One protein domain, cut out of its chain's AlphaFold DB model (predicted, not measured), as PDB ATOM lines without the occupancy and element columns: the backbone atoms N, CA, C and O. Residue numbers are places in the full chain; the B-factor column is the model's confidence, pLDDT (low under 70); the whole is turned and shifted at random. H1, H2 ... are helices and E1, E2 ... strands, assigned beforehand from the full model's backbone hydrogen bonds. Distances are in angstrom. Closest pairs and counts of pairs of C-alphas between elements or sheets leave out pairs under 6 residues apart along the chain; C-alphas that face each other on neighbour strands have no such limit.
ATOM      1  N   GLU A  10      34.441  24.012  45.577       94.94
ATOM      2  CA  GLU A  10      34.626  23.736  44.157       94.94
ATOM      3  C   GLU A  10      36.114  23.819  43.806       94.94
ATOM      4  O   GLU A  10      36.803  24.780  44.161       94.94
ATOM      5  N   ILE A  11      36.615  22.808  43.095       96.25
ATOM      6  CA  ILE A  11      38.014  22.718  42.670       96.25
ATOM      7  C   ILE A  11      38.140  23.241  41.241       96.25
ATOM      8  O   ILE A  11      37.386  22.847  40.354       96.25
ATOM      9  N   GLN A  12      39.140  24.085  41.008       95.25
ATOM     10  CA  GLN A  12      39.429  24.692  39.707       95.25
ATOM     11  C   GLN A  12      38.251  25.432  39.036       95.25
ATOM     12  O   GLN A  12      38.047  25.297  37.821       95.25
ATOM     13  N   PRO A  13      37.497  26.263  39.785       96.31
ATOM     14  CA  PRO A  13      36.382  27.025  39.238       96.31
ATOM     15  C   PRO A  13      36.867  28.014  38.170       96.31
ATOM     16  O   PRO A  13      37.949  28.613  38.270       96.31
ATOM     17  N   LYS A  14      36.037  28.220  37.144       96.44
ATOM     18  CA  LYS A  14      36.308  29.160  36.048       96.44
ATOM     19  C   LYS A  14      35.382  30.358  36.148       96.44
ATOM     20  O   LYS A  14      34.176  30.243  35.967       96.44
ATOM     21  N   PHE A  15      35.969  31.529  36.341       95.75
ATOM     22  CA  PHE A  15      35.241  32.787  36.387       95.75
ATOM     23  C   PHE A  15      35.474  33.580  35.114       95.75
ATOM     24  O   PHE A  15      36.603  33.971  34.803       95.75
ATOM     25  N   GLU A  16      34.406  33.879  34.387       96.38
ATOM     26  CA  GLU A  16      34.510  34.743  33.219       96.38
ATOM     27  C   GLU A  16      34.832  36.177  33.659       96.38
ATOM     28  O   GLU A  16      34.078  36.806  34.407       96.38
ATOM     29  N   LEU A  17      35.955  36.719  33.189       95.56
ATOM     30  CA  LEU A  17      36.348  38.109  33.417       95.56
ATOM     31  C   LEU A  17      35.797  39.000  32.312       95.56
ATOM     32  O   LEU A  17      35.088  39.964  32.598       95.56
ATOM     33  N   ILE A  27      38.153  35.867  28.279       96.06
ATOM     34  CA  ILE A  27      39.205  35.841  29.295       96.06
ATOM     35  C   ILE A  27      38.598  35.316  30.583       96.06
ATOM     36  O   ILE A  27      37.656  35.896  31.116       96.06
ATOM     37  N   GLU A  28      39.189  34.248  31.105       96.38
ATOM     38  CA  GLU A  28      38.761  33.618  32.350       96.38
ATOM     39  C   GLU A  28      39.856  33.705  33.419       96.38
ATOM     40  O   GLU A  28      41.066  33.731  33.130       96.38
ATOM     41  N   TYR A  29      39.397  33.760  34.666       96.06
ATOM     42  CA  TYR A  29      40.173  33.542  35.872       96.06
ATOM     43  C   TYR A  29      39.908  32.119  36.352       96.06
ATOM     44  O   TYR A  29      38.768  31.777  36.648       96.06
ATOM     45  N   ILE A  30      40.953  31.305  36.421       95.19
ATOM     46  CA  ILE A  30      40.873  29.940  36.937       95.19
ATOM     47  C   ILE A  30      41.549  29.971  38.303       95.19
ATOM     48  O   ILE A  30      42.735  30.304  38.377       95.19
ATOM     49  N   ALA A  31      40.778  29.737  39.360       96.38
ATOM     50  CA  ALA A  31      41.298  29.655  40.726       96.38
ATOM     51  C   ALA A  31      41.610  28.200  41.088       96.38
ATOM     52  O   ALA A  31      41.279  27.311  40.314       96.38
ATOM     53  N   ASP A  32      42.211  27.945  42.251       95.69
ATOM     54  CA  ASP A  32      42.380  26.570  42.739       95.69
ATOM     55  C   ASP A  32      41.134  26.097  43.492       95.69
ATOM     56  O   ASP A  32      40.685  24.972  43.279       95.69
ATOM     57  N   PHE A  33      40.544  26.974  44.314       95.88
ATOM     58  CA  PHE A  33      39.360  26.665  45.112       95.88
ATOM     59  C   PHE A  33      38.362  27.826  45.136       95.88
ATOM     60  O   PHE A  33      38.749  28.996  45.229       95.88
ATOM     61  N   ALA A  34      37.077  27.495  45.127       95.75
ATOM     62  CA  ALA A  34      35.989  28.390  45.499       95.75
ATOM     63  C   ALA A  34      35.229  27.803  46.685       95.75
ATOM     64  O   ALA A  34      34.915  26.616  46.705       95.75
ATOM     65  N   LEU A  35      34.970  28.645  47.677       94.56
ATOM     66  CA  LEU A  35      34.300  28.301  48.919       94.56
ATOM     67  C   LEU A  35      32.907  28.914  48.919       94.56
ATOM     68  O   LEU A  35      32.747  30.132  48.757       94.56
ATOM     69  N   TYR A  36      31.923  28.055  49.128       93.12
ATOM     70  CA  TYR A  36      30.518  28.410  49.144       93.12
ATOM     71  C   TYR A  36      29.944  28.273  50.558       93.12
ATOM     72  O   TYR A  36      30.491  27.566  51.409       93.12
ATOM     73  N   LEU A  37      28.885  29.037  50.803       92.06
ATOM     74  CA  LEU A  37      28.029  28.951  51.980       92.06
ATOM     75  C   LEU A  37      26.600  29.266  51.546       92.06
ATOM     76  O   LEU A  37      26.368  30.331  50.967       92.06
ATOM     77  N   ASP A  38      25.657  28.370  51.826       89.81
ATOM     78  CA  ASP A  38      24.255  28.479  51.415       89.81
ATOM     79  C   ASP A  38      24.136  28.726  49.896       89.81
ATOM     80  O   ASP A  38      23.462  29.662  49.451       89.81
ATOM     81  N   ASP A  39      24.894  27.956  49.104       86.06
ATOM     82  CA  ASP A  39      25.034  28.076  47.640       86.06
ATOM     83  C   ASP A  39      25.577  29.430  47.131       86.06
ATOM     84  O   ASP A  39      25.616  29.700  45.926       86.06
ATOM     85  N   LYS A  40      26.048  30.308  48.023       90.31
ATOM     86  CA  LYS A  40      26.653  31.594  47.656       90.31
ATOM     87  C   LYS A  40      28.165  31.495  47.680       90.31
ATOM     88  O   LYS A  40      28.756  31.077  48.670       90.31
ATOM     89  N   LEU A  41      28.803  31.965  46.611       92.38
ATOM     90  CA  LEU A  41      30.254  32.090  46.555       92.38
ATOM     91  C   LEU A  41      30.730  33.191  47.507       92.38
ATOM     92  O   LEU A  41      30.450  34.371  47.285       92.38
ATOM     93  N   ILE A  42      31.478  32.810  48.539       93.94
ATOM     94  CA  ILE A  42      31.989  33.735  49.557       93.94
ATOM     95  C   ILE A  42      33.452  34.082  49.289       93.94
ATOM     96  O   ILE A  42      33.850  35.251  49.285       93.94
ATOM     97  N   GLU A  43      34.271  33.060  49.059       94.06
ATOM     98  CA  GLU A  43      35.721  33.203  49.037       94.06
ATOM     99  C   GLU A  43      36.335  32.371  47.914       94.06
ATOM    100  O   GLU A  43      35.958  31.232  47.672       94.06
ATOM    101  N   VAL A  44      37.303  32.954  47.215       95.81
ATOM    102  CA  VAL A  44      38.088  32.289  46.180       95.81
ATOM    103  C   VAL A  44      39.532  32.256  46.646       95.81
ATOM    104  O   VAL A  44      40.111  33.292  46.995       95.81
ATOM    105  N   ILE A  45      40.116  31.063  46.652       95.00
ATOM    106  CA  ILE A  45      41.493  30.821  47.068       95.00
ATOM    107  C   ILE A  45      42.307  30.397  45.852       95.00
ATOM    108  O   ILE A  45      41.919  29.529  45.071       95.00
ATOM    109  N   ASP A  46      43.466  31.027  45.707       95.19
ATOM    110  CA  ASP A  46      44.397  30.756  44.624       95.19
ATOM    111  C   ASP A  46      45.828  30.672  45.169       95.19
ATOM    112  O   ASP A  46      46.328  31.607  45.810       95.19
ATOM    113  N   ILE A  47      46.482  29.539  44.940       93.44
ATOM    114  CA  ILE A  47      47.824  29.238  45.419       93.44
ATOM    115  C   ILE A  47      48.825  29.742  44.379       93.44
ATOM    116  O   ILE A  47      48.869  29.320  43.223       93.44
ATOM    117  N   LYS A  48      49.682  30.679  44.790       88.88
ATOM    118  CA  LYS A  48      50.649  31.336  43.904       88.88
ATOM    119  C   LYS A  48      52.053  31.322  44.494       88.88
ATOM    120  O   LYS A  48      52.273  31.692  45.640       88.88
ATOM    121  N   GLY A  49      53.035  30.948  43.675       84.25
ATOM    122  CA  GLY A  49      54.457  31.110  43.993       84.25
ATOM    123  C   GLY A  49      54.956  32.505  43.616       84.25
ATOM    124  O   GLY A  49      55.068  33.401  44.453       84.25
ATOM    125  N   MET A  50      55.241  32.701  42.327       83.62
ATOM    126  CA  MET A  50      55.612  33.995  41.754       83.62
ATOM    127  C   MET A  50      54.531  34.437  40.760       83.62
ATOM    128  O   MET A  50      54.498  33.934  39.639       83.62
ATOM    129  N   PRO A  51      53.618  35.347  41.145       87.62
ATOM    130  CA  PRO A  51      52.561  35.775  40.241       87.62
ATOM    131  C   PRO A  51      53.127  36.634  39.107       87.62
ATOM    132  O   PRO A  51      53.800  37.643  39.349       87.62
ATOM    133  N   THR A  52      52.806  36.247  37.873       90.94
ATOM    134  CA  THR A  52      53.117  37.001  36.652       90.94
ATOM    135  C   THR A  52      52.298  38.292  36.575       90.94
ATOM    136  O   THR A  52      51.290  38.455  37.269       90.94
ATOM    137  N   GLU A  53      52.699  39.232  35.719       92.44
ATOM    138  CA  GLU A  53      51.953  40.483  35.511       92.44
ATOM    139  C   GLU A  53      50.535  40.229  34.993       92.44
ATOM    140  O   GLU A  53      49.577  40.828  35.483       92.44
ATOM    141  N   VAL A  54      50.381  39.251  34.096       93.12
ATOM    142  CA  VAL A  54      49.074  38.805  33.595       93.12
ATOM    143  C   VAL A  54      48.202  38.266  34.730       93.12
ATOM    144  O   VAL A  54      47.021  38.602  34.801       93.12
ATOM    145  N   ALA A  55      48.763  37.479  35.657       92.31
ATOM    146  CA  ALA A  55      48.013  36.986  36.813       92.31
ATOM    147  C   ALA A  55      47.534  38.140  37.708       92.31
ATOM    148  O   ALA A  55      46.378  38.155  38.132       92.31
ATOM    149  N   LYS A  56      48.392  39.142  37.952       93.62
ATOM    150  CA  LYS A  56      48.030  40.334  38.740       93.62
ATOM    151  C   LYS A  56      46.918  41.132  38.066       93.62
ATOM    152  O   LYS A  56      45.982  41.556  38.741       93.62
ATOM    153  N   LEU A  57      46.997  41.301  36.745       95.12
ATOM    154  CA  LEU A  57      45.970  41.981  35.960       95.12
ATOM    155  C   LEU A  57      44.633  41.238  36.040       95.12
ATOM    156  O   LEU A  57      43.620  41.842  36.384       95.12
ATOM    157  N   LYS A  58      44.635  39.922  35.805       95.19
ATOM    158  CA  LYS A  58      43.430  39.089  35.914       95.19
ATOM    159  C   LYS A  58      42.812  39.151  37.312       95.19
ATOM    160  O   LYS A  58      41.604  39.315  37.418       95.19
ATOM    161  N   ALA A  59      43.619  39.105  38.374       94.56
ATOM    162  CA  ALA A  59      43.123  39.253  39.743       94.56
ATOM    163  C   ALA A  59      42.556  40.651  40.028       94.56
ATOM    164  O   ALA A  59      41.572  40.780  40.753       94.56
ATOM    165  N   LYS A  60      43.138  41.711  39.453       95.12
ATOM    166  CA  LYS A  60      42.582  43.070  39.549       95.12
ATOM    167  C   LYS A  60      41.213  43.159  38.865       95.12
ATOM    168  O   LYS A  60      40.288  43.711  39.452       95.12
ATOM    169  N   ILE A  61      41.078  42.591  37.665       96.19
ATOM    170  CA  ILE A  61      39.801  42.537  36.933       96.19
ATOM    171  C   ILE A  61      38.777  41.704  37.712       96.19
ATOM    172  O   ILE A  61      37.641  42.142  37.876       96.19
ATOM    173  N   PHE A  62      39.191  40.555  38.258       96.56
ATOM    174  CA  PHE A  62      38.347  39.712  39.103       96.56
ATOM    175  C   PHE A  62      37.791  40.501  40.291       96.56
ATOM    176  O   PHE A  62      36.578  40.602  40.430       96.56
ATOM    177  N   ARG A  63      38.659  41.138  41.090       94.88
ATOM    178  CA  ARG A  63      38.246  41.951  42.248       94.88
ATOM    179  C   ARG A  63      37.310  43.095  41.863       94.88
ATOM    180  O   ARG A  63      36.452  43.472  42.650       94.88
ATOM    181  N   HIS A  64      37.468  43.660  40.666       95.94
ATOM    182  CA  HIS A  64      36.597  44.729  40.187       95.94
ATOM    183  C   HIS A  64      35.204  44.233  39.776       95.94
ATOM    184  O   HIS A  64      34.222  44.921  40.058       95.94
ATOM    185  N   LYS A  65      35.124  43.075  39.105       94.94
ATOM    186  CA  LYS A  65      33.870  42.473  38.618       94.94
ATOM    187  C   LYS A  65      33.098  41.776  39.741       94.94
ATOM    188  O   LYS A  65      31.892  41.947  39.854       94.94
ATOM    189  N   TYR A  66      33.805  41.053  40.602       93.69
ATOM    190  CA  TYR A  66      33.271  40.247  41.698       93.69
ATOM    191  C   TYR A  66      33.585  40.894  43.053       93.69
ATOM    192  O   TYR A  66      34.235  40.300  43.905       93.69
ATOM    193  N   ARG A  67      33.142  42.143  43.252       91.94
ATOM    194  CA  ARG A  67      33.507  42.958  44.435       91.94
ATOM    195  C   ARG A  67      33.086  42.346  45.769       91.94
ATOM    196  O   ARG A  67      33.705  42.621  46.789       91.94
ATOM    197  N   ASN A  68      32.037  41.531  45.738       92.00
ATOM    198  CA  ASN A  68      31.447  40.910  46.919       92.00
ATOM    199  C   ASN A  68      32.149  39.594  47.292       92.00
ATOM    200  O   ASN A  68      31.845  39.023  48.333       92.00
ATOM    201  N   ILE A  69      33.064  39.108  46.443       93.06
ATOM    202  CA  ILE A  69      33.761  37.834  46.615       93.06
ATOM    203  C   ILE A  69      35.197  38.110  47.047       93.06
ATOM    204  O   ILE A  69      35.942  38.861  46.405       93.06
ATOM    205  N   LYS A  70      35.615  37.468  48.135       93.56
ATOM    206  CA  LYS A  70      36.957  37.650  48.680       93.56
ATOM    207  C   LYS A  70      37.966  36.797  47.908       93.56
ATOM    208  O   LYS A  70      37.938  35.578  47.993       93.56
ATOM    209  N   LEU A  71      38.881  37.431  47.169       95.00
ATOM    210  CA  LEU A  71      39.972  36.738  46.469       95.00
ATOM    211  C   LEU A  71      41.255  36.726  47.310       95.00
ATOM    212  O   LEU A  71      41.958  37.745  47.382       95.00
ATOM    213  N   ASN A  72      41.611  35.560  47.851       94.38
ATOM    214  CA  ASN A  72      42.853  35.358  48.594       94.38
ATOM    215  C   ASN A  72      43.900  34.665  47.741       94.38
ATOM    216  O   ASN A  72      43.733  33.537  47.283       94.38
ATOM    217  N   TRP A  73      45.030  35.343  47.595       95.00
ATOM    218  CA  TRP A  73      46.234  34.729  47.067       95.00
ATOM    219  C   TRP A  73      47.071  34.214  48.217       95.00
ATOM    220  O   TRP A  73      47.561  35.010  49.023       95.00
ATOM    221  N   ILE A  74      47.236  32.898  48.274       94.12
ATOM    222  CA  ILE A  74      48.060  32.230  49.274       94.12
ATOM    223  C   ILE A  74      49.402  31.886  48.637       94.12
ATOM    224  O   ILE A  74      49.479  31.305  47.556       94.12
ATOM    225  N   CYS A  75      50.479  32.257  49.315       92.62
ATOM    226  CA  CYS A  75      51.844  32.053  48.869       92.62
ATOM    227  C   CYS A  75      52.638  31.269  49.909       92.62
ATOM    228  O   CYS A  75      52.432  31.406  51.118       92.62
ATOM    229  N   LYS A  76      53.615  30.489  49.436       89.56
ATOM    230  CA  LYS A  76      54.599  29.872  50.326       89.56
ATOM    231  C   LYS A  76      55.396  30.969  51.025       89.56
ATOM    232  O   LYS A  76      55.973  31.848  50.375       89.56
ATOM    233  N   ALA A  77      55.430  30.904  52.346       87.44
ATOM    234  CA  ALA A  77      56.119  31.889  53.150       87.44
ATOM    235  C   ALA A  77      57.649  31.765  52.991       87.44
ATOM    236  O   ALA A  77      58.188  30.656  52.891       87.44
ATOM    237  N   PRO A  78      58.389  32.886  52.946       84.94
ATOM    238  CA  PRO A  78      59.842  32.847  52.943       84.94
ATOM    239  C   PRO A  78      60.394  32.303  54.266       84.94
ATOM    240  O   PRO A  78      59.883  32.646  55.330       84.94
ATOM    241  N   LYS A  79      61.501  31.545  54.214       85.31
ATOM    242  CA  LYS A  79      62.108  30.881  55.390       85.31
ATOM    243  C   LYS A  79      62.325  31.808  56.598       85.31
ATOM    244  O   LYS A  79      62.117  31.400  57.728       85.31
ATOM    245  N   TYR A  80      62.703  33.060  56.349       82.88
ATOM    246  CA  TYR A  80      63.004  34.054  57.386       82.88
ATOM    247  C   TYR A  80      61.771  34.590  58.130       82.88
ATOM    248  O   TYR A  80      61.925  35.302  59.111       82.88
ATOM    249  N   THR A  81      60.558  34.286  57.666       81.88
ATOM    250  CA  THR A  81      59.321  34.734  58.329       81.88
ATOM    251  C   THR A  81      58.841  33.768  59.414       81.88
ATOM    252  O   THR A  81      57.896  34.094  60.124       81.88
ATOM    253  N   GLY A  82      59.424  32.565  59.512       84.06
ATOM    254  CA  GLY A  82      58.994  31.518  60.451       84.06
ATOM    255  C   GLY A  82      57.608  30.913  60.170       84.06
ATOM    256  O   GLY A  82      57.207  29.973  60.848       84.06
ATOM    257  N   LYS A  83      56.875  31.418  59.169       86.12
ATOM    258  CA  LYS A  83      55.560  30.919  58.741       86.12
ATOM    259  C   LYS A  83      55.708  29.890  57.611       86.12
ATOM    260  O   LYS A  83      56.745  29.828  56.952       86.12
ATOM    261  N   THR A  84      54.663  29.100  57.356       87.50
ATOM    262  CA  THR A  84      54.597  28.138  56.233       87.50
ATOM    263  C   THR A  84      53.855  28.710  55.024       87.50
ATOM    264  O   THR A  84      54.356  28.657  53.898       87.50
ATOM    265  N   TRP A  85      52.704  29.332  55.270       89.31
ATOM    266  CA  TRP A  85      51.852  29.974  54.275       89.31
ATOM    267  C   TRP A  85      51.500  31.385  54.726       89.31
ATOM    268  O   TRP A  85      51.273  31.629  55.912       89.31
ATOM    269  N   ILE A  86      51.485  32.315  53.780       91.12
ATOM    270  CA  ILE A  86      51.105  33.711  54.000       91.12
ATOM    271  C   ILE A  86      50.290  34.208  52.819       91.12
ATOM    272  O   ILE A  86      50.390  33.683  51.710       91.12
ATOM    273  N   THR A  87      49.515  35.257  53.037       92.62
ATOM    274  CA  THR A  87      48.854  35.957  51.939       92.62
ATOM    275  C   THR A  87      49.875  36.686  51.060       92.62
ATOM    276  O   THR A  87      50.983  37.035  51.484       92.62
ATOM    277  N   TYR A  88      49.504  36.957  49.810       90.62
ATOM    278  CA  TYR A  88      50.347  37.726  48.893       90.62
ATOM    279  C   TYR A  88      50.681  39.132  49.421       90.62
ATOM    280  O   TYR A  88      51.779  39.646  49.194       90.62
ATOM    281  N   GLU A  89      49.760  39.749  50.156       88.88
ATOM    282  CA  GLU A  89      49.950  41.071  50.759       88.88
ATOM    283  C   GLU A  89      50.981  41.030  51.892       88.88
ATOM    284  O   GLU A  89      51.915  41.841  51.910       88.88
ATOM    285  N   GLU A  90      50.888  40.034  52.777       91.12
ATOM    286  CA  GLU A  90      51.900  39.779  53.806       91.12
ATOM    287  C   GLU A  90      53.272  39.488  53.189       91.12
ATOM    288  O   GLU A  90      54.282  40.003  53.669       91.12
ATOM    289  N   LEU A  91      53.328  38.725  52.090       90.50
ATOM    290  CA  LEU A  91      54.577  38.454  51.373       90.50
ATOM    291  C   LEU A  91      55.226  39.744  50.855       90.50
ATOM    292  O   LEU A  91      56.445  39.910  50.963       90.50
ATOM    293  N   ILE A  92      54.438  40.661  50.285       89.94
ATOM    294  CA  ILE A  92      54.943  41.964  49.829       89.94
ATOM    295  C   ILE A  92      55.462  42.779  51.016       89.94
ATOM    296  O   ILE A  92      56.538  43.373  50.912       89.94
ATOM    297  N   LYS A  93      54.724  42.804  52.129       91.56
ATOM    298  CA  LYS A  93      55.112  43.532  53.342       91.56
ATOM    299  C   LYS A  93      56.433  43.006  53.913       91.56
ATOM    300  O   LYS A  93      57.377  43.784  54.025       91.56
ATOM    301  N   ALA A  94      56.548  41.692  54.104       89.69
ATOM    302  CA  ALA A  94      57.760  41.045  54.606       89.69
ATOM    303  C   ALA A  94      58.984  41.307  53.708       89.69
ATOM    304  O   ALA A  94      60.083  41.574  54.190       89.69
ATOM    305  N   ARG A  95      58.806  41.293  52.377       89.06
ATOM    306  CA  ARG A  95      59.887  41.627  51.429       89.06
ATOM    307  C   ARG A  95      60.317  43.093  51.520       89.06
ATOM    308  O   ARG A  95      61.498  43.386  51.344       89.06
ATOM    309  N   ARG A  96      59.376  44.014  51.750       90.62
ATOM    310  CA  ARG A  96      59.668  45.449  51.904       90.62
ATOM    311  C   ARG A  96      60.410  45.734  53.204       90.62
ATOM    312  O   ARG A  96      61.366  46.500  53.166       90.62
ATOM    313  N   GLU A  97      59.989  45.126  54.308       91.19
ATOM    314  CA  GLU A  97      60.642  45.247  55.620       91.19
ATOM    315  C   GLU A  97      62.083  44.748  55.552       91.19
ATOM    316  O   GLU A  97      63.004  45.521  55.802       91.19
ATOM    317  N   ARG A  98      62.296  43.543  55.014       89.56
ATOM    318  CA  ARG A  98      63.645  42.998  54.818       89.56
ATOM    319  C   ARG A  98      64.546  43.900  53.968       89.56
ATOM    320  O   ARG A  98      65.730  44.040  54.250       89.56
ATOM    321  N   LYS A  99      64.008  44.527  52.914       90.56
ATOM    322  CA  LYS A  99      64.778  45.466  52.078       90.56
ATOM    323  C   LYS A  99      65.155  46.747  52.834       90.56
ATOM    324  O   LYS A  99      66.165  47.349  52.495       90.56
ATOM    325  N   ARG A 100      64.340  47.181  53.801       91.31
ATOM    326  CA  ARG A 100      64.633  48.344  54.652       91.31
ATOM    327  C   ARG A 100      65.698  48.024  55.694       91.31
ATOM    328  O   ARG A 100      66.555  48.856  55.901       91.31
ATOM    329  N   GLU A 101      65.661  46.837  56.292       90.62
ATOM    330  CA  GLU A 101      66.670  46.380  57.264       90.62
ATOM    331  C   GLU A 101      68.050  46.154  56.631       90.62
ATOM    332  O   GLU A 101      69.071  46.289  57.293       90.62
ATOM    333  N   MET A 102      68.081  45.790  55.346       85.56
ATOM    334  CA  MET A 102      69.316  45.599  54.577       85.56
ATOM    335  C   MET A 102      69.927  46.902  54.038       85.56
ATOM    336  O   MET A 102      70.969  46.839  53.386       85.56
ATOM    337  N   LYS A 103      69.256  48.043  54.220       73.75
ATOM    338  CA  LYS A 103      69.698  49.351  53.734       73.75
ATOM    339  C   LYS A 103      70.195  50.192  54.899       73.75
ATOM    340  O   LYS A 103      71.216  50.877  54.690       73.75
TER     341      LYS A 103
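AT A GLANCE: This is residues 10 to 17 and 27 to 103 of the 103 residues of the protein "Hypothetical phage-related protein" of Staphylococcus aureus (UniProt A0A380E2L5). A strongly twisted sheet, E3 E4 E5 E6, and a small two-stranded sheet, E1 E2, stand at an angle where E2 runs on into E3, and H1 packs in that angle, mainly on E1 and E2. At the other end H2 meets the larger sheet with residues 88 to 94 and runs away from it, adding to the length of an elongated outline. The printed part has 85 residues, with two named helices and six named strands in the order E1 E2 E3 E4 H1 E5 E6 H2. The class is mixed, helices and strands; the larger sheet is mixed and the smaller antiparallel. The whole is only just loose, close to compact, with a radius of gyration of the C-alphas of 14.6 A and spans of 47 by 24 by 19 A.

HOW THE PARTS SIT: E1, residues 14 to 17, and E2, residues 27 to 30, are antiparallel neighbours at 143 degrees, with N 15 and O 29 2.8 A apart, within hydrogen-bond range. E2 runs on into E3, residues 33 to 37, at 79 degrees across a break of two residues. Residues 10 to 11 pair antiparallel with residues 33 to 34 of E3. E3 forms a hairpin with E4, residues 40 to 47; N 35 and O 43 are 2.8 A apart. H1, residues 53 to 65, only grazes the sheet with its residues 59 to 63. Its closest C-alphas to E1 are those of Leu 17 and Phe 62, 6.2 A apart, and to E2 those of Tyr 29 and Lys 58, 6.4 A. E5, residues 70 to 76, is parallel to E4 at 22 degrees, with N 44 and O 70 2.8 A apart. E4, H1 and E5 make a strand-helix-strand unit, two parallel neighbour strands with a helix between them in the chain, and its crossover is right-handed. The pairing of E5 is staggered: residues 70 to 74 pair with E4, and residues 74 to 76 with E6, residues 85 to 87. E5 and E6 are a hairpin, with N 75 and O 86 2.8 A apart. H2, residues 88 to 101, lies over E6 at a height of 10.6 A over the sheet and only just stands up from it, rising 41 degrees. The closest C-alphas of E5 and H2 are those of Trp 73 and Tyr 88, 5.4 A apart. H1 and H2 are apart. In H1 and H2 every O i to N i+4 pair is within hydrogen-bond range.

IN THESE COORDINATES: E1 begins at C-alpha 14, (36.308, 29.160, 36.048). E4 is 21.4 A long, H1 18.5 A and E5 19.4 A. H2 is 20.3 A long and ends at C-alpha 101, (66.670, 46.380, 57.264).

THE WHOLE: The C-alphas farthest apart, of Asp 38 and Lys 103, are 50.1 A apart. Residues 18 to 26 are not printed; C-alphas 17 and 27 are 5.5 A apart across this cut. Of the links printed whole, E5 to E6 is short and the others are tight. The mean pLDDT of the printed part is 91.9, and no printed residue is under 70.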